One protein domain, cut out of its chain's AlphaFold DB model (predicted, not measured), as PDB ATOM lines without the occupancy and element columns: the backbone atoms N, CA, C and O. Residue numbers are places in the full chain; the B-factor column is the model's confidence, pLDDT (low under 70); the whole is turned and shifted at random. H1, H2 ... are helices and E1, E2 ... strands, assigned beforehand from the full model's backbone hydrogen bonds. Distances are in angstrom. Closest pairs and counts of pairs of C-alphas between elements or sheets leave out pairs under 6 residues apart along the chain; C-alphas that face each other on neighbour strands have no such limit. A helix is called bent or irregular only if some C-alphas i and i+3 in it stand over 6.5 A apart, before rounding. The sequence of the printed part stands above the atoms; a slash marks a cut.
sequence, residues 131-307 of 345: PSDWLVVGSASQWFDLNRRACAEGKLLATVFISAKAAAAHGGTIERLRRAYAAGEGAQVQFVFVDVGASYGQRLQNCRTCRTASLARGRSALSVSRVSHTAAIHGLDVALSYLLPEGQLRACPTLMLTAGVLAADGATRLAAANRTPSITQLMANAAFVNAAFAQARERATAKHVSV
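This is residues 131 to 307 of the 345 residues of an uncharacterized protein of Edaphochlamys debaryana (UniProt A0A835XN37). A small three-stranded sheet is the core of three layers, with H2 and the long H8 side by side over one face and H1 and H6 over the other. Beyond H6, H3 and H5 build a small helical head with H4 at its edge; H7 lies off the sheet before H8, whose residues 298 to 307 stick out as an arm. The printed part has 177 residues, with eight named helices and three named strands in the order H1 E1 H2 E2 H3 H4 H5 H6 E3 H7 H8; the mixed sheet runs E2 E1 E3, and the class is mostly helix. It is compact, with a radius of gyration of the C-alphas of 16.9 A and spans of 58 by 40 by 28 A.

The sheet holds E1, residues 156 to 162, 18.6 A long, E2, residues 189 to 195, 19.3 A, and E3, residues 254 to 258. H8, residues 276 to 307, measures 46.7 A and ends with C-alpha 307 at (-126.173, 70.220, 11.056). H2, residues 164 to 182, measures 21.8 A and is irregular, with C-alphas 169 and 172 8.0 A apart and a kink of 74 degrees near residue 171. H1, residues 140 to 152, begins with C-alpha 140 at (-120.515, 63.825, 52.851). The others are H3, residues 200 to 209, H4, 219 to 222, H5, 224 to 234, H6, 236 to 241, and H7, 266 to 273.

E1 is parallel to E2, with N 158 and O 190 2.8 A apart, and antiparallel to E3, with N 159 and O 256 2.8 A apart, both within hydrogen-bond range. E1, H2 and E2 form a strand-helix-strand unit, two parallel neighbour strands with a helix between, its crossover right-handed. H2 and H8 run along the strands at heights over the sheet of 9.9 A and 9.8 A; they are close but not clearly touching, Leu 177 and Asn 285 having the closest C-alphas, 7.9 A. On the opposite face, H1 runs along the strands and H6 across them, both over E1. H5 touches H6, closest C-alphas Ala 231 and Ala 239, 5.2 A, only just about perpendicular at 71 degrees. H3 touches H6, closest C-alphas Leu 204 and Val 238, 5.8 A. H4 is close but not clearly touching H5, and H7 and H8 meet only through their link. Every O i to N i+4 pair is within hydrogen-bond range in H1, H3, H5, H6, H7 and H8; H2 has 13 of 15, and H4 is too short for one.

The C-alphas farthest apart, of Asp 265 and Val 307, are 59.1 A apart. The printed part has no cut, and the link from H6 to E3 is long. Mean pLDDT of the printed part is 73.7, with residues 210 to 222, 259 to 276 and 300 to 307 among those under 70.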
ATOM      1  N   PRO A 131    -123.391  50.642  36.915       77.88
ATOM      2  CA  PRO A 131    -123.136  49.242  37.234       77.88
ATOM      3  C   PRO A 131    -123.382  48.961  38.723       77.88
ATOM      4  O   PRO A 131    -122.976  49.755  39.572       77.88
ATOM      5  N   SER A 132    -124.008  47.823  39.041       73.00
ATOM      6  CA  SER A 132    -124.345  47.406  40.416       73.00
ATOM      7  C   SER A 132    -123.142  47.374  41.358       73.00
ATOM      8  O   SER A 132    -123.282  47.573  42.561       73.00
ATOM      9  N   ASP A 133    -121.955  47.156  40.798       82.06
ATOM     10  CA  ASP A 133    -120.718  46.941  41.546       82.06
ATOM     11  C   ASP A 133    -120.011  48.259  41.899       82.06
ATOM     12  O   ASP A 133    -118.943  48.267  42.518       82.06
ATOM     13  N   TRP A 134    -120.561  49.397  41.464       88.12
ATOM     14  CA  TRP A 134    -119.996  50.710  41.737       88.12
ATOM     15  C   TRP A 134    -120.472  51.242  43.085       88.12
ATOM     16  O   TRP A 134    -121.663  51.404  43.338       88.12
ATOM     17  N   LEU A 135    -119.511  51.599  43.939       90.06
ATOM     18  CA  LEU A 135    -119.786  52.251  45.212       90.06
ATOM     19  C   LEU A 135    -120.115  53.732  44.984       90.06
ATOM     20  O   LEU A 135    -119.226  54.587  44.984       90.06
ATOM     21  N   VAL A 136    -121.398  54.022  44.764       89.19
ATOM     22  CA  VAL A 136    -121.908  55.389  44.610       89.19
ATOM     23  C   VAL A 136    -122.167  56.006  45.985       89.19
ATOM     24  O   VAL A 136    -122.854  55.433  46.829       89.19
ATOM     25  N   VAL A 137    -121.598  57.185  46.217       90.44
ATOM     26  CA  VAL A 137    -121.647  57.907  47.487       90.44
ATOM     27  C   VAL A 137    -122.606  59.083  47.369       90.44
ATOM     28  O   VAL A 137    -122.432  59.953  46.516       90.44
ATOM     29  N   GLY A 138    -123.615  59.115  48.242       84.31
ATOM     30  CA  GLY A 138    -124.668  60.139  48.223       84.31
ATOM     31  C   GLY A 138    -124.521  61.229  49.286       84.31
ATOM     32  O   GLY A 138    -125.204  62.247  49.217       84.31
ATOM     33  N   SER A 139    -123.646  61.039  50.279       86.62
ATOM     34  CA  SER A 139    -123.514  61.958  51.416       86.62
ATOM     35  C   SER A 139    -122.062  62.245  51.790       86.62
ATOM     36  O   SER A 139    -121.160  61.433  51.573       86.62
ATOM     37  N   ALA A 140    -121.837  63.418  52.388       85.50
ATOM     38  CA  ALA A 140    -120.515  63.825  52.851       85.50
ATOM     39  C   ALA A 140    -119.981  62.904  53.954       85.50
ATOM     40  O   ALA A 140    -118.818  62.518  53.901       85.50
ATOM     41  N   SER A 141    -120.818  62.512  54.921       85.56
ATOM     42  CA  SER A 141    -120.430  61.594  56.001       85.56
ATOM     43  C   SER A 141    -119.936  60.259  55.452       85.56
ATOM     44  O   SER A 141    -118.831  59.841  55.785       85.56
ATOM     45  N   GLN A 142    -120.687  59.659  54.527       90.25
ATOM     46  CA  GLN A 142    -120.293  58.421  53.858       90.25
ATOM     47  C   GLN A 142    -118.968  58.584  53.098       90.25
ATOM     48  O   GLN A 142    -118.103  57.716  53.185       90.25
ATOM     49  N   TRP A 143    -118.769  59.705  52.394       90.44
ATOM     50  CA  TRP A 143    -117.502  59.989  51.714       90.44
ATOM     51  C   TRP A 143    -116.326  60.094  52.698       90.44
ATOM     52  O   TRP A 143    -115.285  59.480  52.474       90.44
ATOM     53  N   PHE A 144    -116.487  60.816  53.814       86.75
ATOM     54  CA  PHE A 144    -115.446  60.931  54.842       86.75
ATOM     55  C   PHE A 144    -115.154  59.600  55.533       86.75
ATOM     56  O   PHE A 144    -113.992  59.317  55.814       86.75
ATOM     57  N   ASP A 145    -116.167  58.776  55.796       88.94
ATOM     58  CA  ASP A 145    -115.987  57.444  56.375       88.94
ATOM     59  C   ASP A 145    -115.179  56.540  55.450       88.94
ATOM     60  O   ASP A 145    -114.225  55.901  55.894       88.94
ATOM     61  N   LEU A 146    -115.503  56.541  54.156       89.62
ATOM     62  CA  LEU A 146    -114.751  55.798  53.147       89.62
ATOM     63  C   LEU A 146    -113.326  56.328  53.006       89.62
ATOM     64  O   LEU A 146    -112.392  55.538  52.939       89.62
ATOM     65  N   ASN A 147    -113.138  57.647  53.049       85.69
ATOM     66  CA  ASN A 147    -111.808  58.247  53.028       85.69
ATOM     67  C   ASN A 147    -110.988  57.843  54.261       85.69
ATOM     68  O   ASN A 147    -109.835  57.444  54.132       85.69
ATOM     69  N   ARG A 148    -111.583  57.870  55.460       83.50
ATOM     70  CA  ARG A 148    -110.918  57.426  56.696       83.50
ATOM     71  C   ARG A 148    -110.538  55.949  56.643       83.50
ATOM     72  O   ARG A 148    -109.407  55.622  56.988       83.50
ATOM     73  N   ARG A 149    -111.442  55.078  56.182       84.88
ATOM     74  CA  ARG A 149    -111.176  53.637  56.028       84.88
ATOM     75  C   ARG A 149    -110.079  53.370  55.006       84.88
ATOM     76  O   ARG A 149    -109.114  52.697  55.346       84.88
ATOM     77  N   ALA A 150    -110.158  53.986  53.824       82.31
ATOM     78  CA  ALA A 150    -109.113  53.890  52.807       82.31
ATOM     79  C   ALA A 150    -107.745  54.252  53.396       82.31
ATOM     80  O   ALA A 150    -106.760  53.569  53.155       82.31
ATOM     81  N   CYS A 151    -107.682  55.285  54.234       78.19
ATOM     82  CA  CYS A 151    -106.429  55.717  54.849       78.19
ATOM     83  C   CYS A 151    -105.913  54.772  55.918       78.19
ATOM     84  O   CYS A 151    -104.716  54.491  55.930       78.19
ATOM     85  N   ALA A 152    -106.800  54.282  56.784       78.25
ATOM     86  CA  ALA A 152    -106.461  53.281  57.788       78.25
ATOM     87  C   ALA A 152    -105.923  51.997  57.136       78.25
ATOM     88  O   ALA A 152    -104.984  51.394  57.638       78.25
ATOM     89  N   GLU A 153    -106.458  51.635  55.970       79.19
ATOM     90  CA  GLU A 153    -106.009  50.497  55.161       79.19
ATOM     91  C   GLU A 153    -104.769  50.800  54.304       79.19
ATOM     92  O   GLU A 153    -104.323  49.950  53.536       79.19
ATOM     93  N   GLY A 154    -104.210  52.011  54.372       72.19
ATOM     94  CA  GLY A 154    -103.064  52.386  53.547       72.19
ATOM     95  C   GLY A 154    -103.379  52.455  52.046       72.19
ATOM     96  O   GLY A 154    -102.484  52.308  51.218       72.19
ATOM     97  N   LYS A 155    -104.632  52.726  51.682       81.12
ATOM     98  CA  LYS A 155    -105.122  52.904  50.311       81.12
ATOM     99  C   LYS A 155    -105.332  54.381  49.983       81.12
ATOM    100  O   LYS A 155    -105.376  55.247  50.856       81.12
ATOM    101  N   LEU A 156    -105.404  54.685  48.694       81.88
ATOM    102  CA  LEU A 156    -105.778  55.991  48.158       81.88
ATOM    103  C   LEU A 156    -107.253  55.977  47.792       81.88
ATOM    104  O   LEU A 156    -107.702  55.042  47.137       81.88
ATOM    105  N   LEU A 157    -107.999  57.017  48.145       86.38
ATOM    106  CA  LEU A 157    -109.376  57.149  47.693       86.38
ATOM    107  C   LEU A 157    -109.403  57.883  46.343       86.38
ATOM    108  O   LEU A 157    -109.073  59.067  46.258       86.38
ATOM    109  N   ALA A 158    -109.812  57.184  45.288       88.50
ATOM    110  CA  ALA A 158    -110.094  57.755  43.979       88.50
ATOM    111  C   ALA A 158    -111.588  58.082  43.876       88.50
ATOM    112  O   ALA A 158    -112.423  57.199  43.699       88.50
ATOM    113  N   THR A 159    -111.923  59.366  43.995       89.31
ATOM    114  CA  THR A 159    -113.294  59.862  43.847       89.31
ATOM    115  C   THR A 159    -113.547  60.237  42.392       89.31
ATOM    116  O   THR A 159    -112.966  61.196  41.886       89.31
ATOM    117  N   VAL A 160    -114.410  59.484  41.715       88.31
ATOM    118  CA  VAL A 160    -114.794  59.714  40.321       88.31
ATOM    119  C   VAL A 160    -116.153  60.396  40.284       88.31
ATOM    120  O   VAL A 160    -117.174  59.814  40.641       88.31
ATOM    121  N   PHE A 161    -116.169  61.636  39.823       87.31
ATOM    122  CA  PHE A 161    -117.387  62.381  39.556       87.31
ATOM    123  C   PHE A 161    -117.904  61.982  38.187       87.31
ATOM    124  O   PHE A 161    -117.166  62.114  37.213       87.31
ATOM    125  N   ILE A 162    -119.131  61.482  38.088       86.62
ATOM    126  CA  ILE A 162    -119.660  60.963  36.827       86.62
ATOM    127  C   ILE A 162    -121.155  61.216  36.698       86.62
ATOM    128  O   ILE A 162    -121.885  61.129  37.672       86.62
ATOM    129  N   SER A 163    -121.611  61.529  35.486       85.75
ATOM    130  CA  SER A 163    -123.040  61.594  35.163       85.75
ATOM    131  C   SER A 163    -123.515  60.280  34.545       85.75
ATOM    132  O   SER A 163    -122.728  59.581  33.905       85.75
ATOM    133  N   ALA A 164    -124.816  59.993  34.617       83.19
ATOM    134  CA  ALA A 164    -125.421  58.798  34.016       83.19
ATOM    135  C   ALA A 164    -125.054  58.621  32.530       83.19
ATOM    136  O   ALA A 164    -124.708  57.530  32.076       83.19
ATOM    137  N   LYS A 165    -125.045  59.723  31.767       80.38
ATOM    138  CA  LYS A 165    -124.669  59.720  30.345       80.38
ATOM    139  C   LYS A 165    -123.193  59.371  30.135       80.38
ATOM    140  O   LYS A 165    -122.863  58.622  29.218       80.38
ATOM    141  N   ALA A 166    -122.308  59.909  30.974       77.56
ATOM    142  CA  ALA A 166    -120.884  59.598  30.919       77.56
ATOM    143  C   ALA A 166    -120.598  58.156  31.370       77.56
ATOM    144  O   ALA A 166    -119.744  57.500  30.780       77.56
ATOM    145  N   ALA A 167    -121.334  57.639  32.356       84.12
ATOM    146  CA  ALA A 167    -121.230  56.245  32.780       84.12
ATOM    147  C   ALA A 167    -121.654  55.276  31.672       84.12
ATOM    148  O   ALA A 167    -120.921  54.332  31.396       84.12
ATOM    149  N   ALA A 168    -122.756  55.552  30.970       82.94
ATOM    150  CA  ALA A 168    -123.185  54.729  29.839       82.94
ATOM    151  C   ALA A 168    -122.147  54.707  28.702       82.94
ATOM    152  O   ALA A 168    -121.854  53.655  28.140       82.94
ATOM    153  N   ALA A 169    -121.551  55.858  28.375       78.38
ATOM    154  CA  ALA A 169    -120.586  55.957  27.279       78.38
ATOM    155  C   ALA A 169    -119.193  55.405  27.631       78.38
ATOM    156  O   ALA A 169    -118.450  54.975  26.747       78.38
ATOM    157  N   HIS A 170    -118.798  55.469  28.905       78.06
ATOM    158  CA  HIS A 170    -117.396  55.320  29.303       78.06
ATOM    159  C   HIS A 170    -117.163  54.385  30.489       78.06
ATOM    160  O   HIS A 170    -116.014  54.181  30.895       78.06
ATOM    161  N   GLY A 171    -118.225  53.764  31.001       82.94
ATOM    162  CA  GLY A 171    -118.174  52.833  32.121       82.94
ATOM    163  C   GLY A 171    -117.182  51.699  31.901       82.94
ATOM    164  O   GLY A 171    -116.416  51.401  32.806       82.94
ATOM    165  N   GLY A 172    -117.074  51.153  30.685       83.31
ATOM    166  CA  GLY A 172    -116.103  50.093  30.380       83.31
ATOM    167  C   GLY A 172    -114.634  50.512  30.546       83.31
ATOM    168  O   GLY A 172    -113.806  49.722  30.993       83.31
ATOM    169  N   THR A 173    -114.277  51.760  30.233       83.56
ATOM    170  CA  THR A 173    -112.906  52.265  30.441       83.56
ATOM    171  C   THR A 173    -112.630  52.527  31.917       83.56
ATOM    172  O   THR A 173    -111.572  52.159  32.419       83.56
ATOM    173  N   ILE A 174    -113.601  53.104  32.619       85.69
ATOM    174  CA  ILE A 174    -113.517  53.362  34.060       85.69
ATOM    175  C   ILE A 174    -113.434  52.050  34.841       85.69
ATOM    176  O   ILE A 174    -112.654  51.933  35.777       85.69
ATOM    177  N   GLU A 175    -114.174  51.034  34.415       87.88
ATOM    178  CA  GLU A 175    -114.170  49.714  35.029       87.88
ATOM    179  C   GLU A 175    -112.848  48.975  34.785       87.88
ATOM    180  O   GLU A 175    -112.323  48.343  35.698       87.88
ATOM    181  N   ARG A 176    -112.244  49.113  33.596       85.69
ATOM    182  CA  ARG A 176    -110.878  48.620  33.346       85.69
ATOM    183  C   ARG A 176    -109.861  49.282  34.271       85.69
ATOM    184  O   ARG A 176    -109.027  48.586  34.841       85.69
ATOM    185  N   LEU A 177    -109.962  50.599  34.462       85.25
ATOM    186  CA  LEU A 177    -109.116  51.327  35.406       85.25
ATOM    187  C   LEU A 177    -109.337  50.822  36.838       85.25
ATOM    188  O   LEU A 177    -108.381  50.496  37.534       85.25
ATOM    189  N   ARG A 178    -110.594  50.693  37.266       87.75
ATOM    190  CA  ARG A 178    -110.942  50.182  38.594       87.75
ATOM    191  C   ARG A 178    -110.357  48.792  38.818       87.75
ATOM    192  O   ARG A 178    -109.717  48.574  39.835       87.75
ATOM    193  N   ARG A 179    -110.508  47.868  37.869       86.69
ATOM    194  CA  ARG A 179    -109.946  46.514  37.987       86.69
ATOM    195  C   ARG A 179    -108.420  46.515  38.036       86.69
ATOM    196  O   ARG A 179    -107.860  45.759  38.810       86.69
ATOM    197  N   ALA A 180    -107.754  47.388  37.282       83.50
ATOM    198  CA  ALA A 180    -106.294  47.462  37.284       83.50
ATOM    199  C   ALA A 180    -105.698  47.945  38.621       83.50
ATOM    200  O   ALA A 180    -104.586  47.554  38.957       83.50
ATOM    201  N   TYR A 181    -106.414  48.790  39.376       82.38
ATOM    202  CA  TYR A 181    -105.875  49.435  40.589       82.38
ATOM    203  C   TYR A 181    -106.575  49.051  41.899       82.38
ATOM    204  O   TYR A 181    -106.018  49.276  42.975       82.38
ATOM    205  N   ALA A 182    -107.792  48.510  41.820       82.56
ATOM    206  CA  ALA A 182    -108.634  48.182  42.969       82.56
ATOM    207  C   ALA A 182    -108.942  46.686  43.109       82.56
ATOM    208  O   ALA A 182    -109.519  46.298  44.123       82.56
ATOM    209  N   ALA A 183    -108.600  45.853  42.118       71.44
ATOM    210  CA  ALA A 183    -108.748  44.404  42.219       71.44
ATOM    211  C   ALA A 183    -107.406  43.742  42.574       71.44
ATOM    212  O   ALA A 183    -106.371  44.113  42.026       71.44
ATOM    213  N   GLY A 184    -107.450  42.753  43.473       61.97
ATOM    214  CA  GLY A 184    -106.296  41.957  43.909       61.97
ATOM    215  C   GLY A 184    -105.891  42.181  45.372       61.97
ATOM    216  O   GLY A 184    -106.181  43.223  45.968       61.97
ATOM    217  N   GLU A 185    -105.211  41.191  45.958       54.06
ATOM    218  CA  GLU A 185    -104.506  41.365  47.232       54.06
ATOM    219  C   GLU A 185    -103.435  42.453  47.066       54.06
ATOM    220  O   GLU A 185    -102.626  42.412  46.143       54.06
ATOM    221  N   GLY A 186    -103.465  43.475  47.926       63.97
ATOM    222  CA  GLY A 186    -102.573  44.637  47.822       63.97
ATOM    223  C   GLY A 186    -103.128  45.824  47.026       63.97
ATOM    224  O   GLY A 186    -102.373  46.750  46.732       63.97
ATOM    225  N   ALA A 187    -104.429  45.840  46.705       74.06
ATOM    226  CA  ALA A 187    -105.090  46.978  46.062       74.06
ATOM    227  C   ALA A 187    -104.764  48.309  46.768       74.06
ATOM    228  O   ALA A 187    -105.168  48.545  47.908       74.06
ATOM    229  N   GLN A 188    -104.046  49.192  46.071       76.38
ATOM    230  CA  GLN A 188    -103.548  50.457  46.626       76.38
ATOM    231  C   GLN A 188    -104.559  51.600  46.494       76.38
ATOM    232  O   GLN A 188    -104.337  52.688  47.031       76.38
ATOM    233  N   VAL A 189    -105.651  51.380  45.758       83.88
ATOM    234  CA  VAL A 189    -106.625  52.411  45.402       83.88
ATOM    235  C   VAL A 189    -108.039  51.886  45.621       83.88
ATOM    236  O   VAL A 189    -108.412  50.829  45.126       83.88
ATOM    237  N   GLN A 190    -108.849  52.663  46.328       88.44
ATOM    238  CA  GLN A 190    -110.273  52.441  46.506       88.44
ATOM    239  C   GLN A 190    -111.046  53.448  45.654       88.44
ATOM    240  O   GLN A 190    -110.890  54.656  45.821       88.44
ATOM    241  N   PHE A 191    -111.888  52.958  44.746       90.44
ATOM    242  CA  PHE A 191    -112.721  53.813  43.901       90.44
ATOM    243  C   PHE A 191    -114.065  54.078  44.568       90.44
ATOM    244  O   PHE A 191    -114.722  53.154  45.049       90.44
ATOM    245  N   VAL A 192    -114.481  55.339  44.547       92.06
ATOM    246  CA  VAL A 192    -115.822  55.778  44.932       92.06
ATOM    247  C   VAL A 192    -116.378  56.693  43.859       92.06
ATOM    248  O   VAL A 192    -115.644  57.476  43.255       92.06
ATOM    249  N   PHE A 193    -117.677  56.600  43.625       91.38
ATOM    250  CA  PHE A 193    -118.352  57.345  42.574       91.38
ATOM    251  C   PHE A 193    -119.266  58.394  43.186       91.38
ATOM    252  O   PHE A 193    -119.989  58.116  44.138       91.38
ATOM    253  N   VAL A 194    -119.239  59.604  42.642       90.38
ATOM    254  CA  VAL A 194    -120.150  60.685  43.024       90.38
ATOM    255  C   VAL A 194    -120.955  61.061  41.791       90.38
ATOM    256  O   VAL A 194    -120.385  61.441  40.765       90.38
ATOM    257  N   ASP A 195    -122.275  60.932  41.893       88.12
ATOM    258  CA  ASP A 195    -123.183  61.266  40.800       88.12
ATOM    259  C   ASP A 195    -123.209  62.781  40.557       88.12
ATOM    260  O   ASP A 195    -123.529  63.575  41.444       88.12
ATOM    261  N   VAL A 196    -122.892  63.174  39.326       86.06
ATOM    262  CA  VAL A 196    -123.037  64.541  38.828       86.06
ATOM    263  C   VAL A 196    -124.334  64.603  38.037       86.06
ATOM    264  O   VAL A 196    -124.369  64.419  36.816       86.06
ATOM    265  N   GLY A 197    -125.421  64.865  38.760       81.25
ATOM    266  CA  GLY A 197    -126.741  65.027  38.160       81.25
ATOM    267  C   GLY A 197    -126.808  66.206  37.176       81.25
ATOM    268  O   GLY A 197    -126.028  67.158  37.249       81.25
ATOM    269  N   ALA A 198    -127.800  66.190  36.279       76.62
ATOM    270  CA  ALA A 198    -127.960  67.193  35.216       76.62
ATOM    271  C   ALA A 198    -128.058  68.650  35.721       76.62
ATOM    272  O   ALA A 198    -127.657  69.579  35.020       76.62
ATOM    273  N   SER A 199    -128.538  68.862  36.951       80.94
ATOM    274  CA  SER A 199    -128.646  70.185  37.578       80.94
ATOM    275  C   SER A 199    -127.362  70.673  38.264       80.94
ATOM    276  O   SER A 199    -127.378  71.750  38.857       80.94
ATOM    277  N   TYR A 200    -126.232  69.958  38.151       83.31
ATOM    278  CA  TYR A 200    -124.952  70.368  38.747       83.31
ATOM    279  C   TYR A 200    -124.565  71.813  38.396       83.31
ATOM    280  O   TYR A 200    -124.233  72.590  39.286       83.31
ATOM    281  N   GLY A 201    -124.651  72.207  37.120       80.94
ATOM    282  CA  GLY A 201    -124.272  73.560  36.693       80.94
ATOM    283  C   GLY A 201    -125.105  74.651  37.375       80.94
ATOM    284  O   GLY A 201    -124.560  75.662  37.815       80.94
ATOM    285  N   GLN A 202    -126.409  74.408  37.532       82.88
ATOM    286  CA  GLN A 202    -127.318  75.303  38.245       82.88
ATOM    287  C   GLN A 202    -127.021  75.318  39.749       82.88
ATOM    288  O   GLN A 202    -126.922  76.393  40.334       82.88
ATOM    289  N   ARG A 203    -126.814  74.151  40.378       85.44
ATOM    290  CA  ARG A 203    -126.472  74.057  41.809       85.44
ATOM    291  C   ARG A 203    -125.142  74.734  42.126       85.44
ATOM    292  O   ARG A 203    -125.057  75.467  43.107       85.44
ATOM    293  N   LEU A 204    -124.132  74.557  41.275       82.38
ATOM    294  CA  LEU A 204    -122.836  75.219  41.401       82.38
ATOM    295  C   LEU A 204    -122.975  76.737  41.269       82.38
ATOM    296  O   LEU A 204    -122.385  77.474  42.058       82.38
ATOM    297  N   GLN A 205    -123.746  77.214  40.288       81.12
ATOM    298  CA  GLN A 205    -123.974  78.644  40.110       81.12
ATOM    299  C   GLN A 205    -124.718  79.237  41.311       81.12
ATOM    300  O   GLN A 205    -124.285  80.262  41.829       81.12
ATOM    301  N   ASN A 206    -125.752  78.555  41.809       81.31
ATOM    302  CA  ASN A 206    -126.482  78.950  43.014       81.31
ATOM    303  C   ASN A 206    -125.566  78.978  44.247       81.31
ATOM    304  O   ASN A 206    -125.585  79.933  45.010       81.31
ATOM    305  N   CYS A 207    -124.698  77.982  44.419       79.75
ATOM    306  CA  CYS A 207    -123.727  77.962  45.515       79.75
ATOM    307  C   CYS A 207    -122.724  79.129  45.422       79.75
ATOM    308  O   CYS A 207    -122.287  79.672  46.437       79.75
ATOM    309  N   ARG A 208    -122.351  79.543  44.202       77.31
ATOM    310  CA  ARG A 208    -121.472  80.699  43.968       77.31
ATOM    311  C   ARG A 208    -122.168  82.034  44.225       77.31
ATOM    312  O   ARG A 208    -121.501  82.955  44.694       77.31
ATOM    313  N   THR A 209    -123.458  82.152  43.914       72.19
ATOM    314  CA  THR A 209    -124.243  83.380  44.122       72.19
ATOM    315  C   THR A 209    -124.717  83.529  45.569       72.19
ATOM    316  O   THR A 209    -124.647  84.629  46.107       72.19
ATOM    317  N   CYS A 210    -125.095  82.443  46.249       63.41
ATOM    318  CA  CYS A 210    -125.550  82.414  47.651       63.41
ATOM    319  C   CYS A 210    -124.420  82.547  48.688       63.41
ATOM    320  O   CYS A 210    -124.569  82.104  49.823       63.41
ATOM    321  N   ARG A 211    -123.281  83.126  48.299       59.69
ATOM    322  CA  ARG A 211    -121.974  83.077  48.969       59.69
ATOM    323  C   ARG A 211    -122.010  83.513  50.446       59.69
ATOM    324  O   ARG A 211    -121.583  84.611  50.791       59.69
ATOM    325  N   THR A 212    -122.396  82.614  51.345       44.81
ATOM    326  CA  THR A 212    -122.015  82.662  52.756       44.81
ATOM    327  C   THR A 212    -120.565  82.179  52.859       44.81
ATOM    328  O   THR A 212    -120.261  80.997  52.892       44.81
ATOM    329  N   ALA A 213    -119.654  83.155  52.817       43.97
ATOM    330  CA  ALA A 213    -118.277  83.136  53.316       43.97
ATOM    331  C   ALA A 213    -117.311  81.985  52.915       43.97
ATOM    332  O   ALA A 213    -117.368  80.855  53.391       43.97
ATOM    333  N   SER A 214    -116.205  82.390  52.276       45.16
ATOM    334  CA  SER A 214    -114.849  81.856  52.539       45.16
ATOM    335  C   SER A 214    -114.491  80.435  52.063       45.16
ATOM    336  O   SER A 214    -114.035  79.590  52.834       45.16
ATOM    337  N   LEU A 215    -114.546  80.190  50.755       50.44
ATOM    338  CA  LEU A 215    -113.759  79.105  50.152       50.44
ATOM    339  C   LEU A 215    -112.356  79.620  49.822       50.44
ATOM    340  O   LEU A 215    -112.005  79.866  48.670       50.44
ATOM    341  N   ALA A 216    -111.572  79.847  50.875       46.53
ATOM    342  CA  ALA A 216    -110.127  79.914  50.740       46.53
ATOM    343  C   ALA A 216    -109.634  78.519  50.325       46.53
ATOM    344  O   ALA A 216    -110.029  77.519  50.929       46.53
ATOM    345  N   ARG A 217    -108.783  78.446  49.296       52.03
ATOM    346  CA  ARG A 217    -108.046  77.220  48.958       52.03
ATOM    347  C   ARG A 217    -107.224  76.831  50.200       52.03
ATOM    348  O   ARG A 217    -106.330  77.578  50.582       52.03
ATOM    349  N   GLY A 218    -107.555  75.727  50.880       49.81
ATOM    350  CA  GLY A 218    -106.830  75.300  52.086       49.81
ATOM    351  C   GLY A 218    -107.562  74.294  52.985       49.81
ATOM    352  O   GLY A 218    -108.723  73.961  52.759       49.81
ATOM    353  N   ARG A 219    -106.871  73.829  54.042       47.12
ATOM    354  CA  ARG A 219    -107.323  72.812  55.025       47.12
ATOM    355  C   ARG A 219    -108.715  73.073  55.625       47.12
ATOM    356  O   ARG A 219    -109.430  72.127  55.934       47.12
ATOM    357  N   SER A 220    -109.123  74.331  55.765       54.19
ATOM    358  CA  SER A 220    -110.431  74.725  56.306       54.19
ATOM    359  C   SER A 220    -111.605  74.419  55.363       54.19
ATOM    360  O   SER A 220    -112.710  74.170  55.849       54.19
ATOM    361  N   ALA A 221    -111.380  74.351  54.044       58.12
ATOM    362  CA  ALA A 221    -112.389  73.941  53.058       58.12
ATOM    363  C   ALA A 221    -112.739  72.441  53.141       58.12
ATOM    364  O   ALA A 221    -113.819  72.040  52.723       58.12
ATOM    365  N   LEU A 222    -111.854  71.630  53.735       61.66
ATOM    366  CA  LEU A 222    -112.004  70.180  53.903       61.66
ATOM    367  C   LEU A 222    -112.627  69.768  55.244       61.66
ATOM    368  O   LEU A 222    -112.691  68.578  55.551       61.66
ATOM    369  N   SER A 223    -113.069  70.717  56.075       71.62
ATOM    370  CA  SER A 223    -113.714  70.354  57.340       71.62
ATOM    371  C   SER A 223    -115.034  69.619  57.082       71.62
ATOM    372  O   SER A 223    -115.862  70.066  56.286       71.62
ATOM    373  N   VAL A 224    -115.245  68.506  57.797       75.25
ATOM    374  CA  VAL A 224    -116.458  67.673  57.684       75.25
ATOM    375  C   VAL A 224    -117.716  68.521  57.818       75.25
ATOM    376  O   VAL A 224    -118.637  68.371  57.024       75.25
ATOM    377  N   SER A 225    -117.732  69.459  58.768       78.56
ATOM    378  CA  SER A 225    -118.864  70.363  58.998       78.56
ATOM    379  C   SER A 225    -119.195  71.218  57.768       78.56
ATOM    380  O   SER A 225    -120.355  71.270  57.366       78.56
ATOM    381  N   ARG A 226    -118.195  71.821  57.106       76.31
ATOM    382  CA  ARG A 226    -118.429  72.657  55.917       76.31
ATOM    383  C   ARG A 226    -118.840  71.840  54.705       76.31
ATOM    384  O   ARG A 226    -119.804  72.198  54.042       76.31
ATOM    385  N   VAL A 227    -118.142  70.738  54.430       78.75
ATOM    386  CA  VAL A 227    -118.485  69.864  53.298       78.75
ATOM    387  C   VAL A 227    -119.881  69.278  53.495       78.75
ATOM    388  O   VAL A 227    -120.658  69.259  52.550       78.75
ATOM    389  N   SER A 228    -120.240  68.878  54.718       83.69
ATOM    390  CA  SER A 228    -121.583  68.372  55.028       83.69
ATOM    391  C   SER A 228    -122.651  69.450  54.879       83.69
ATOM    392  O   SER A 228    -123.698  69.180  54.304       83.69
ATOM    393  N   HIS A 229    -122.382  70.677  55.335       83.44
ATOM    394  CA  HIS A 229    -123.306  71.798  55.183       83.44
ATOM    395  C   HIS A 229    -123.547  72.141  53.706       83.44
ATOM    396  O   HIS A 229    -124.690  72.185  53.258       83.44
ATOM    397  N   THR A 230    -122.482  72.296  52.915       81.75
ATOM    398  CA  THR A 230    -122.598  72.551  51.474       81.75
ATOM    399  C   THR A 230    -123.253  71.378  50.749       81.75
ATOM    400  O   THR A 230    -124.088  71.597  49.875       81.75
ATOM    401  N   ALA A 231    -122.929  70.135  51.121       85.69
ATOM    402  CA  ALA A 231    -123.528  68.949  50.519       85.69
ATOM    403  C   ALA A 231    -125.028  68.845  50.813       85.69
ATOM    404  O   ALA A 231    -125.788  68.472  49.923       85.69
ATOM    405  N   ALA A 232    -125.461  69.222  52.019       84.38
ATOM    406  CA  ALA A 232    -126.871  69.235  52.396       84.38
ATOM    407  C   ALA A 232    -127.689  70.258  51.592       84.38
ATOM    408  O   ALA A 232    -128.853  70.007  51.294       84.38
ATOM    409  N   ILE A 233    -127.089  71.396  51.225       83.69
ATOM    410  CA  ILE A 233    -127.786  72.482  50.515       83.69
ATOM    411  C   ILE A 233    -127.683  72.327  48.989       83.69
ATOM    412  O   ILE A 233    -128.656  72.541  48.269       83.69
ATOM    413  N   HIS A 234    -126.501  71.982  48.477       83.38
ATOM    414  CA  HIS A 234    -126.177  72.052  47.047       83.38
ATOM    415  C   HIS A 234    -125.739  70.717  46.429       83.38
ATOM    416  O   HIS A 234    -125.547  70.653  45.214       83.38
ATOM    417  N   GLY A 235    -125.614  69.652  47.223       85.31
ATOM    418  CA  GLY A 235    -125.155  68.337  46.775       85.31
ATOM    419  C   GLY A 235    -123.665  68.087  47.023       85.31
ATOM    420  O   GLY A 235    -122.843  69.008  47.080       85.31
ATOM    421  N   LEU A 236    -123.318  66.808  47.203       85.62
ATOM    422  CA  LEU A 236    -121.951  66.357  47.488       85.62
ATOM    423  C   LEU A 236    -120.977  66.689  46.351       85.62
ATOM    424  O   LEU A 236    -119.838  67.073  46.599       85.62
ATOM    425  N   ASP A 237    -121.434  66.577  45.108       86.12
ATOM    426  CA  ASP A 237    -120.673  66.930  43.915       86.12
ATOM    427  C   ASP A 237    -120.244  68.403  43.923       86.12
ATOM    428  O   ASP A 237    -119.071  68.708  43.713       86.12
ATOM    429  N   VAL A 238    -121.155  69.318  44.265       83.38
ATOM    430  CA  VAL A 238    -120.842  70.745  44.431       83.38
ATOM    431  C   VAL A 238    -119.891  70.965  45.604       83.38
ATOM    432  O   VAL A 238    -118.918  71.707  45.461       83.38
ATOM    433  N   ALA A 239    -120.118  70.301  46.739       82.19
ATOM    434  CA  ALA A 239    -119.269  70.440  47.921       82.19
ATOM    435  C   ALA A 239    -117.814  70.018  47.656       82.19
ATOM    436  O   ALA A 239    -116.886  70.723  48.053       82.19
ATOM    437  N   LEU A 240    -117.604  68.909  46.943       79.88
ATOM    438  CA  LEU A 240    -116.268  68.413  46.613       79.88
ATOM    439  C   LEU A 240    -115.653  69.106  45.384       79.88
ATOM    440  O   LEU A 240    -114.433  69.100  45.236       79.88
ATOM    441  N   SER A 241    -116.452  69.766  44.535       79.69
ATOM    442  CA  SER A 241    -115.965  70.510  43.359       79.69
ATOM    443  C   SER A 241    -114.911  71.568  43.688       79.69
ATOM    444  O   SER A 241    -114.051  71.870  42.864       79.69
ATOM    445  N   TYR A 242    -114.951  72.115  44.904       74.12
ATOM    446  CA  TYR A 242    -114.013  73.131  45.374       74.12
ATOM    447  C   TYR A 242    -112.594  72.608  45.609       74.12
ATOM    448  O   TYR A 242    -111.666  73.403  45.744       74.12
ATOM    449  N   LEU A 243    -112.427  71.286  45.657       72.50
ATOM    450  CA  LEU A 243    -111.131  70.619  45.770       72.50
ATOM    451  C   LEU A 243    -110.472  70.410  44.409       72.50
ATOM    452  O   LEU A 243    -109.279  70.125  44.335       72.50
ATOM    453  N   LEU A 244    -111.245  70.558  43.336       72.12
ATOM    454  CA  LEU A 244    -110.754  70.438  41.979       72.12
ATOM    455  C   LEU A 244    -110.285  71.805  41.466       72.12
ATOM    456  O   LEU A 244    -110.894  72.835  41.782       72.12
ATOM    457  N   PRO A 245    -109.219  71.841  40.648       61.50
ATOM    458  CA  PRO A 245    -108.787  73.070  40.006       61.50
ATOM    459  C   PRO A 245    -109.943  73.685  39.200       61.50
ATOM    460  O   PRO A 245    -110.619  73.002  38.433       61.50
ATOM    461  N   GLU A 246    -110.192  74.971  39.451       54.56
ATOM    462  CA  GLU A 246    -111.154  75.883  38.806       54.56
ATOM    463  C   GLU A 246    -112.322  75.249  38.021       54.56
ATOM    464  O   GLU A 246    -112.494  75.455  36.823       54.56
ATOM    465  N   GLY A 247    -113.211  74.534  38.721       52.56
ATOM    466  CA  GLY A 247    -114.536  74.186  38.188       52.56
ATOM    467  C   GLY A 247    -114.541  73.123  37.086       52.56
ATOM    468  O   GLY A 247    -115.409  73.165  36.209       52.56
ATOM    469  N   GLN A 248    -113.590  72.186  37.137       59.59
ATOM    470  CA  GLN A 248    -113.441  71.089  36.172       59.59
ATOM    471  C   GLN A 248    -114.555  70.038  36.189       59.59
ATOM    472  O   GLN A 248    -114.706  69.331  35.196       59.59
ATOM    473  N   LEU A 249    -115.384  69.972  37.237       61.06
ATOM    474  CA  LEU A 249    -116.618  69.187  37.175       61.06
ATOM    475  C   LEU A 249    -117.535  69.810  36.124       61.06
ATOM    476  O   LEU A 249    -118.220  70.797  36.367       61.06
ATOM    477  N   ARG A 250    -117.512  69.273  34.914       59.38
ATOM    478  CA  ARG A 250    -118.513  69.527  33.873       59.38
ATOM    479  C   ARG A 250    -118.943  68.172  33.325       59.38
ATOM    480  O   ARG A 250    -118.640  67.157  33.925       59.38
ATOM    481  N   ALA A 251    -119.660  68.128  32.205       53.44
ATOM    482  CA  ALA A 251    -120.224  66.900  31.623       53.44
ATOM    483  C   ALA A 251    -119.228  65.738  31.353       53.44
ATOM    484  O   ALA A 251    -119.647  64.682  30.881       53.44
ATOM    485  N   CYS A 252    -117.937  65.927  31.624       61.78
ATOM    486  CA  CYS A 252    -116.889  64.921  31.566       61.78
ATOM    487  C   CYS A 252    -116.629  64.384  32.979       61.78
ATOM    488  O   CYS A 252    -116.550  65.174  33.925       61.78
ATOM    489  N   PRO A 253    -116.464  63.067  33.146       68.00
ATOM    490  CA  PRO A 253    -116.115  62.543  34.446       68.00
ATOM    491  C   PRO A 253    -114.752  63.090  34.862       68.00
ATOM    492  O   PRO A 253    -113.852  63.242  34.041       68.00
ATOM    493  N   THR A 254    -114.637  63.445  36.133       76.69
ATOM    494  CA  THR A 254    -113.425  64.033  36.706       76.69
ATOM    495  C   THR A 254    -112.988  63.167  37.869       76.69
ATOM    496  O   THR A 254    -113.824  62.598  38.568       76.69
ATOM    497  N   LEU A 255    -111.683  63.061  38.084       79.88
ATOM    498  CA  LEU A 255    -111.118  62.220  39.125       79.88
ATOM    499  C   LEU A 255    -110.394  63.088  40.154       79.88
ATOM    500  O   LEU A 255    -109.509  63.868  39.814       79.88
ATOM    501  N   MET A 256    -110.786  62.940  41.414       80.50
ATOM    502  CA  MET A 256    -110.126  63.541  42.565       80.50
ATOM    503  C   MET A 256    -109.446  62.438  43.363       80.50
ATOM    504  O   MET A 256    -110.096  61.495  43.815       80.50
ATOM    505  N   LEU A 257    -108.137  62.573  43.553       76.94
ATOM    506  CA  LEU A 257    -107.371  61.695  44.424       76.94
ATOM    507  C   LEU A 257    -107.269  62.320  45.802       76.94
ATOM    508  O   LEU A 257    -106.767  63.434  45.951       76.94
ATOM    509  N   THR A 258    -107.702  61.577  46.810       73.06
ATOM    510  CA  THR A 258    -107.465  61.937  48.199       73.06
ATOM    511  C   THR A 258    -106.747  60.795  48.891       73.06
ATOM    512  O   THR A 258    -107.286  59.705  49.075       73.06
ATOM    513  N   ALA A 259    -105.516  61.060  49.311       63.34
ATOM    514  CA  ALA A 259    -105.049  60.492  50.560       63.34
ATOM    515  C   ALA A 259    -105.749  61.298  51.661       63.34
ATOM    516  O   ALA A 259    -105.900  62.515  51.535       63.34
ATOM    517  N   GLY A 260    -106.255  60.635  52.690       56.41
ATOM    518  CA  GLY A 260    -106.973  61.285  53.783       56.41
ATOM    519  C   GLY A 260    -106.135  62.361  54.448       56.41
ATOM    520  O   GLY A 260    -104.945  62.520  54.176       56.41
ATOM    521  N   VAL A 261    -106.800  63.143  55.297       49.62
ATOM    522  CA  VAL A 261    -106.213  64.318  55.945       49.62
ATOM    523  C   VAL A 261    -104.899  63.908  56.601       49.62
ATOM    524  O   VAL A 261    -104.929  63.193  57.593       49.62
ATOM    525  N   LEU A 262    -103.784  64.333  55.986       46.97
ATOM    526  CA  LEU A 262    -102.398  64.101  56.398       46.97
ATOM    527  C   LEU A 262    -102.311  63.885  57.908       46.97
ATOM    528  O   LEU A 262    -102.399  64.858  58.666       46.97
ATOM    529  N   ALA A 263    -102.152  62.627  58.320       43.06
ATOM    530  CA  ALA A 263    -101.760  62.338  59.681       43.06
ATOM    531  C   ALA A 263    -100.374  62.988  59.882       43.06
ATOM    532  O   ALA A 263     -99.561  63.066  58.950       43.06
ATOM    533  N   ALA A 264    -100.166  63.612  61.039       47.34
ATOM    534  CA  ALA A 264     -98.990  64.442  61.325       47.34
ATOM    535  C   ALA A 264     -97.670  63.638  61.351       47.34
ATOM    536  O   ALA A 264     -96.582  64.201  61.454       47.34
ATOM    537  N   ASP A 265     -97.784  62.325  61.240       51.06
ATOM    538  CA  ASP A 265     -96.813  61.298  61.524       51.06
ATOM    539  C   ASP A 265     -96.124  60.781  60.249       51.06
ATOM    540  O   ASP A 265     -96.718  60.599  59.177       51.06
ATOM    541  N   GLY A 266     -94.807  60.572  60.370       45.53
ATOM    542  CA  GLY A 266     -93.900  60.238  59.267       45.53
ATOM    543  C   GLY A 266     -94.234  58.934  58.535       45.53
ATOM    544  O   GLY A 266     -93.898  58.803  57.360       45.53
ATOM    545  N   ALA A 267     -94.966  58.014  59.172       51.12
ATOM    546  CA  ALA A 267     -95.410  56.753  58.576       51.12
ATOM    547  C   ALA A 267     -96.325  56.974  57.358       51.12
ATOM    548  O   ALA A 267     -96.153  56.343  56.316       51.12
ATOM    549  N   THR A 268     -97.238  57.943  57.436       53.59
ATOM    550  CA  THR A 268     -98.134  58.323  56.332       53.59
ATOM    551  C   THR A 268     -97.386  58.948  55.158       53.59
ATOM    552  O   THR A 268     -97.756  58.728  54.006       53.59
ATOM    553  N   ARG A 269     -96.306  59.698  55.429       54.06
ATOM    554  CA  ARG A 269     -95.438  60.260  54.380       54.06
ATOM    555  C   ARG A 269     -94.633  59.172  53.679       54.06
ATOM    556  O   ARG A 269     -94.560  59.183  52.454       54.06
ATOM    557  N   LEU A 270     -94.089  58.218  54.433       51.91
ATOM    558  CA  LEU A 270     -93.350  57.081  53.882       51.91
ATOM    559  C   LEU A 270     -94.265  56.178  53.037       51.91
ATOM    560  O   LEU A 270     -93.922  55.789  51.924       51.91
ATOM    561  N   ALA A 271     -95.483  55.921  53.522       57.44
ATOM    562  CA  ALA A 271     -96.481  55.146  52.796       57.44
ATOM    563  C   ALA A 271     -96.991  55.869  51.536       57.44
ATOM    564  O   ALA A 271     -97.325  55.203  50.557       57.44
ATOM    565  N   ALA A 272     -97.043  57.206  51.531       57.91
ATOM    566  CA  ALA A 272     -97.341  57.996  50.335       57.91
ATOM    567  C   ALA A 272     -96.180  57.968  49.322       57.91
ATOM    568  O   ALA A 272     -96.426  57.803  48.130       57.91
ATOM    569  N   ALA A 273     -94.929  58.048  49.789       58.97
ATOM    570  CA  ALA A 273     -93.737  57.958  48.942       58.97
ATOM    571  C   ALA A 273     -93.640  56.599  48.226       58.97
ATOM    572  O   ALA A 273     -93.424  56.557  47.014       58.97
ATOM    573  N   ASN A 274     -93.928  55.498  48.927       63.12
ATOM    574  CA  ASN A 274     -93.957  54.152  48.337       63.12
ATOM    575  C   ASN A 274     -95.084  53.960  47.303       63.12
ATOM    576  O   ASN A 274     -95.030  53.042  46.490       63.12
ATOM    577  N   ARG A 275     -96.097  54.836  47.301       66.25
ATOM    578  CA  ARG A 275     -97.216  54.822  46.344       66.25
ATOM    579  C   ARG A 275     -96.994  55.733  45.135       66.25
ATOM    580  O   ARG A 275     -97.848  55.775  44.252       66.25
ATOM    581  N   THR A 276     -95.867  56.443  45.061       69.38
ATOM    582  CA  THR A 276     -95.581  57.419  43.994       69.38
ATOM    583  C   THR A 276     -95.715  56.844  42.576       69.38
ATOM    584  O   THR A 276     -96.340  57.515  41.752       69.38
ATOM    585  N   PRO A 277     -95.234  55.622  42.257       72.94
ATOM    586  CA  PRO A 277     -95.401  55.055  40.915       72.94
ATOM    587  C   PRO A 277     -96.873  54.804  40.562       72.94
ATOM    588  O   PRO A 277     -97.334  55.201  39.493       72.94
ATOM    589  N   SER A 278     -97.641  54.227  41.489       71.44
ATOM    590  CA  SER A 278     -99.072  53.951  41.316       71.44
ATOM    591  C   SER A 278     -99.898  55.230  41.207       71.44
ATOM    592  O   SER A 278    -100.788  55.313  40.366       71.44
ATOM    593  N   ILE A 279     -99.580  56.245  42.018       73.56
ATOM    594  CA  ILE A 279    -100.196  57.577  41.943       73.56
ATOM    595  C   ILE A 279     -99.893  58.208  40.589       73.56
ATOM    596  O   ILE A 279    -100.814  58.662  39.919       73.56
ATOM    597  N   THR A 280     -98.628  58.201  40.167       78.50
ATOM    598  CA  THR A 280     -98.199  58.775  38.885       78.50
ATOM    599  C   THR A 280     -98.914  58.098  37.721       78.50
ATOM    600  O   THR A 280     -99.478  58.780  36.869       78.50
ATOM    601  N   GLN A 281     -98.977  56.766  37.714       80.38
ATOM    602  CA  GLN A 281     -99.672  56.023  36.668       80.38
ATOM    603  C   GLN A 281    -101.189  56.274  36.696       80.38
ATOM    604  O   GLN A 281    -101.806  56.457  35.648       80.38
ATOM    605  N   LEU A 282    -101.805  56.332  37.879       79.38
ATOM    606  CA  LEU A 282    -103.227  56.643  38.016       79.38
ATOM    607  C   LEU A 282    -103.536  58.075  37.561       79.38
ATOM    608  O   LEU A 282    -104.551  58.293  36.908       79.38
ATOM    609  N   MET A 283    -102.655  59.037  37.849       79.75
ATOM    610  CA  MET A 283    -102.758  60.413  37.363       79.75
ATOM    611  C   MET A 283    -102.578  60.495  35.846       79.75
ATOM    612  O   MET A 283    -103.340  61.205  35.196       79.75
ATOM    613  N   ALA A 284    -101.637  59.744  35.267       78.31
ATOM    614  CA  ALA A 284    -101.458  59.657  33.818       78.31
ATOM    615  C   ALA A 284    -102.702  59.062  33.137       78.31
ATOM    616  O   ALA A 284    -103.220  59.625  32.174       78.31
ATOM    617  N   ASN A 285    -103.251  57.982  33.695       79.75
ATOM    618  CA  ASN A 285    -104.493  57.385  33.215       79.75
ATOM    619  C   ASN A 285    -105.685  58.332  33.391       79.75
ATOM    620  O   ASN A 285    -106.524  58.426  32.503       79.75
ATOM    621  N   ALA A 286    -105.762  59.066  34.503       73.25
ATOM    622  CA  ALA A 286    -106.798  60.071  34.721       73.25
ATOM    623  C   ALA A 286    -106.690  61.214  33.704       73.25
ATOM    624  O   ALA A 286    -107.701  61.627  33.142       73.25
ATOM    625  N   ALA A 287    -105.477  61.691  33.415       77.75
ATOM    626  CA  ALA A 287    -105.235  62.693  32.383       77.75
ATOM    627  C   ALA A 287    -105.652  62.178  30.998       77.75
ATOM    628  O   ALA A 287    -106.341  62.889  30.270       77.75
ATOM    629  N   PHE A 288    -105.319  60.926  30.669       79.81
ATOM    630  CA  PHE A 288    -105.755  60.268  29.438       79.81
ATOM    631  C   PHE A 288    -107.284  60.188  29.341       79.81
ATOM    632  O   PHE A 288    -107.872  60.582  28.336       79.81
ATOM    633  N   VAL A 289    -107.932  59.721  30.406       75.31
ATOM    634  CA  VAL A 289    -109.388  59.605  30.521       75.31
ATOM    635  C   VAL A 289    -110.043  60.980  30.327       75.31
ATOM    636  O   VAL A 289    -110.905  61.135  29.463       75.31
ATOM    637  N   ASN A 290    -109.563  62.010  31.024       75.44
ATOM    638  CA  ASN A 290    -110.053  63.384  30.890       75.44
ATOM    639  C   ASN A 290    -109.849  63.949  29.470       75.44
ATOM    640  O   ASN A 290    -110.757  64.583  28.929       75.44
ATOM    641  N   ALA A 291    -108.694  63.699  28.846       77.00
ATOM    642  CA  ALA A 291    -108.389  64.150  27.487       77.00
ATOM    643  C   ALA A 291    -109.287  63.473  26.441       77.00
ATOM    644  O   ALA A 291    -109.845  64.148  25.574       77.00
ATOM    645  N   ALA A 292    -109.498  62.159  26.558       72.56
ATOM    646  CA  ALA A 292    -110.408  61.415  25.693       72.56
ATOM    647  C   ALA A 292    -111.841  61.978  25.766       72.56
ATOM    648  O   ALA A 292    -112.528  62.087  24.746       72.56
ATOM    649  N   PHE A 293    -112.283  62.410  26.952       72.38
ATOM    650  CA  PHE A 293    -113.598  63.032  27.126       72.38
ATOM    651  C   PHE A 293    -113.686  64.459  26.602       72.38
ATOM    652  O   PHE A 293    -114.713  64.818  26.018       72.38
ATOM    653  N   ALA A 294    -112.633  65.262  26.758       72.94
ATOM    654  CA  ALA A 294    -112.569  66.594  26.165       72.94
ATOM    655  C   ALA A 294    -112.702  66.517  24.634       72.94
ATOM    656  O   ALA A 294    -113.567  67.176  24.051       72.94
ATOM    657  N   GLN A 295    -111.956  65.611  23.997       76.31
ATOM    658  CA  GLN A 295    -112.019  65.387  22.549       76.31
ATOM    659  C   GLN A 295    -113.392  64.875  22.082       76.31
ATOM    660  O   GLN A 295    -113.909  65.307  21.048       76.31
ATOM    661  N   ALA A 296    -114.025  63.964  22.830       69.69
ATOM    662  CA  ALA A 296    -115.366  63.476  22.501       69.69
ATOM    663  C   ALA A 296    -116.411  64.605  22.519       69.69
ATOM    664  O   ALA A 296    -117.300  64.656  21.662       69.69
ATOM    665  N   ARG A 297    -116.280  65.546  23.460       67.88
ATOM    666  CA  ARG A 297    -117.147  66.722  23.552       67.88
ATOM    667  C   ARG A 297    -116.950  67.676  22.378       67.88
ATOM    668  O   ARG A 297    -117.947  68.103  21.802       67.88
ATOM    669  N   GLU A 298    -115.708  67.967  22.001       73.38
ATOM    670  CA  GLU A 298    -115.394  68.818  20.842       73.38
ATOM    671  C   GLU A 298    -116.010  68.262  19.551       73.38
ATOM    672  O   GLU A 298    -116.641  68.991  18.780       73.38
ATOM    673  N   ARG A 299    -115.933  66.940  19.358       73.06
ATOM    674  CA  ARG A 299    -116.561  66.252  18.220       73.06
ATOM    675  C   ARG A 299    -118.088  66.325  18.252       73.06
ATOM    676  O   ARG A 299    -118.712  66.489  17.204       73.06
ATOM    677  N   ALA A 300    -118.703  66.225  19.431       61.81
ATOM    678  CA  ALA A 300    -120.151  66.367  19.579       61.81
ATOM    679  C   ALA A 300    -120.619  67.800  19.274       61.81
ATOM    680  O   ALA A 300    -121.634  67.984  18.600       61.81
ATOM    681  N   THR A 301    -119.863  68.817  19.696       62.47
ATOM    682  CA  THR A 301    -120.158  70.216  19.358       62.47
ATOM    683  C   THR A 301    -119.936  70.513  17.874       62.47
ATOM    684  O   THR A 301    -120.765  71.188  17.269       62.47
ATOM    685  N   ALA A 302    -118.900  69.944  17.248       61.75
ATOM    686  CA  ALA A 302    -118.635  70.114  15.817       61.75
ATOM    687  C   ALA A 302    -119.742  69.507  14.931       61.75
ATOM    688  O   ALA A 302    -120.154  70.125  13.950       61.75
ATOM    689  N   LYS A 303    -120.292  68.344  15.311       56.31
ATOM    690  CA  LYS A 303    -121.442  67.733  14.617       56.31
ATOM    691  C   LYS A 303    -122.732  68.552  14.752       56.31
ATOM    692  O   LYS A 303    -123.531  68.577  13.823       56.31
ATOM    693  N   HIS A 304    -122.946  69.244  15.872       46.25
ATOM    694  CA  HIS A 304    -124.108  70.127  16.026       46.25
ATOM    695  C   HIS A 304    -123.994  71.414  15.192       46.25
ATOM    696  O   HIS A 304    -125.007  71.904  14.697       46.25
ATOM    697  N   VAL A 305    -122.778  71.932  14.979       48.19
ATOM    698  CA  VAL A 305    -122.545  73.103  14.115       48.19
ATOM    699  C   VAL A 305    -122.679  72.743  12.629       48.19
ATOM    700  O   VAL A 305    -123.246  73.527  11.871       48.19
ATOM    701  N   SER A 306    -122.260  71.545  12.199       45.47
ATOM    702  CA  SER A 306    -122.422  71.133  10.794       45.47
ATOM    703  C   SER A 306    -123.885  70.883  10.406       45.47
ATOM    704  O   SER A 306    -124.279  71.217   9.293       45.47
ATOM    705  N   VAL A 307    -124.728  70.390  11.318       45.09
ATOM    706  CA  VAL A 307    -126.173  70.220  11.056       45.09
ATOM    707  C   VAL A 307    -126.912  71.568  11.027       45.09
ATOM    708  O   VAL A 307    -127.847  71.737  10.244       45.09
TER     709      VAL A 307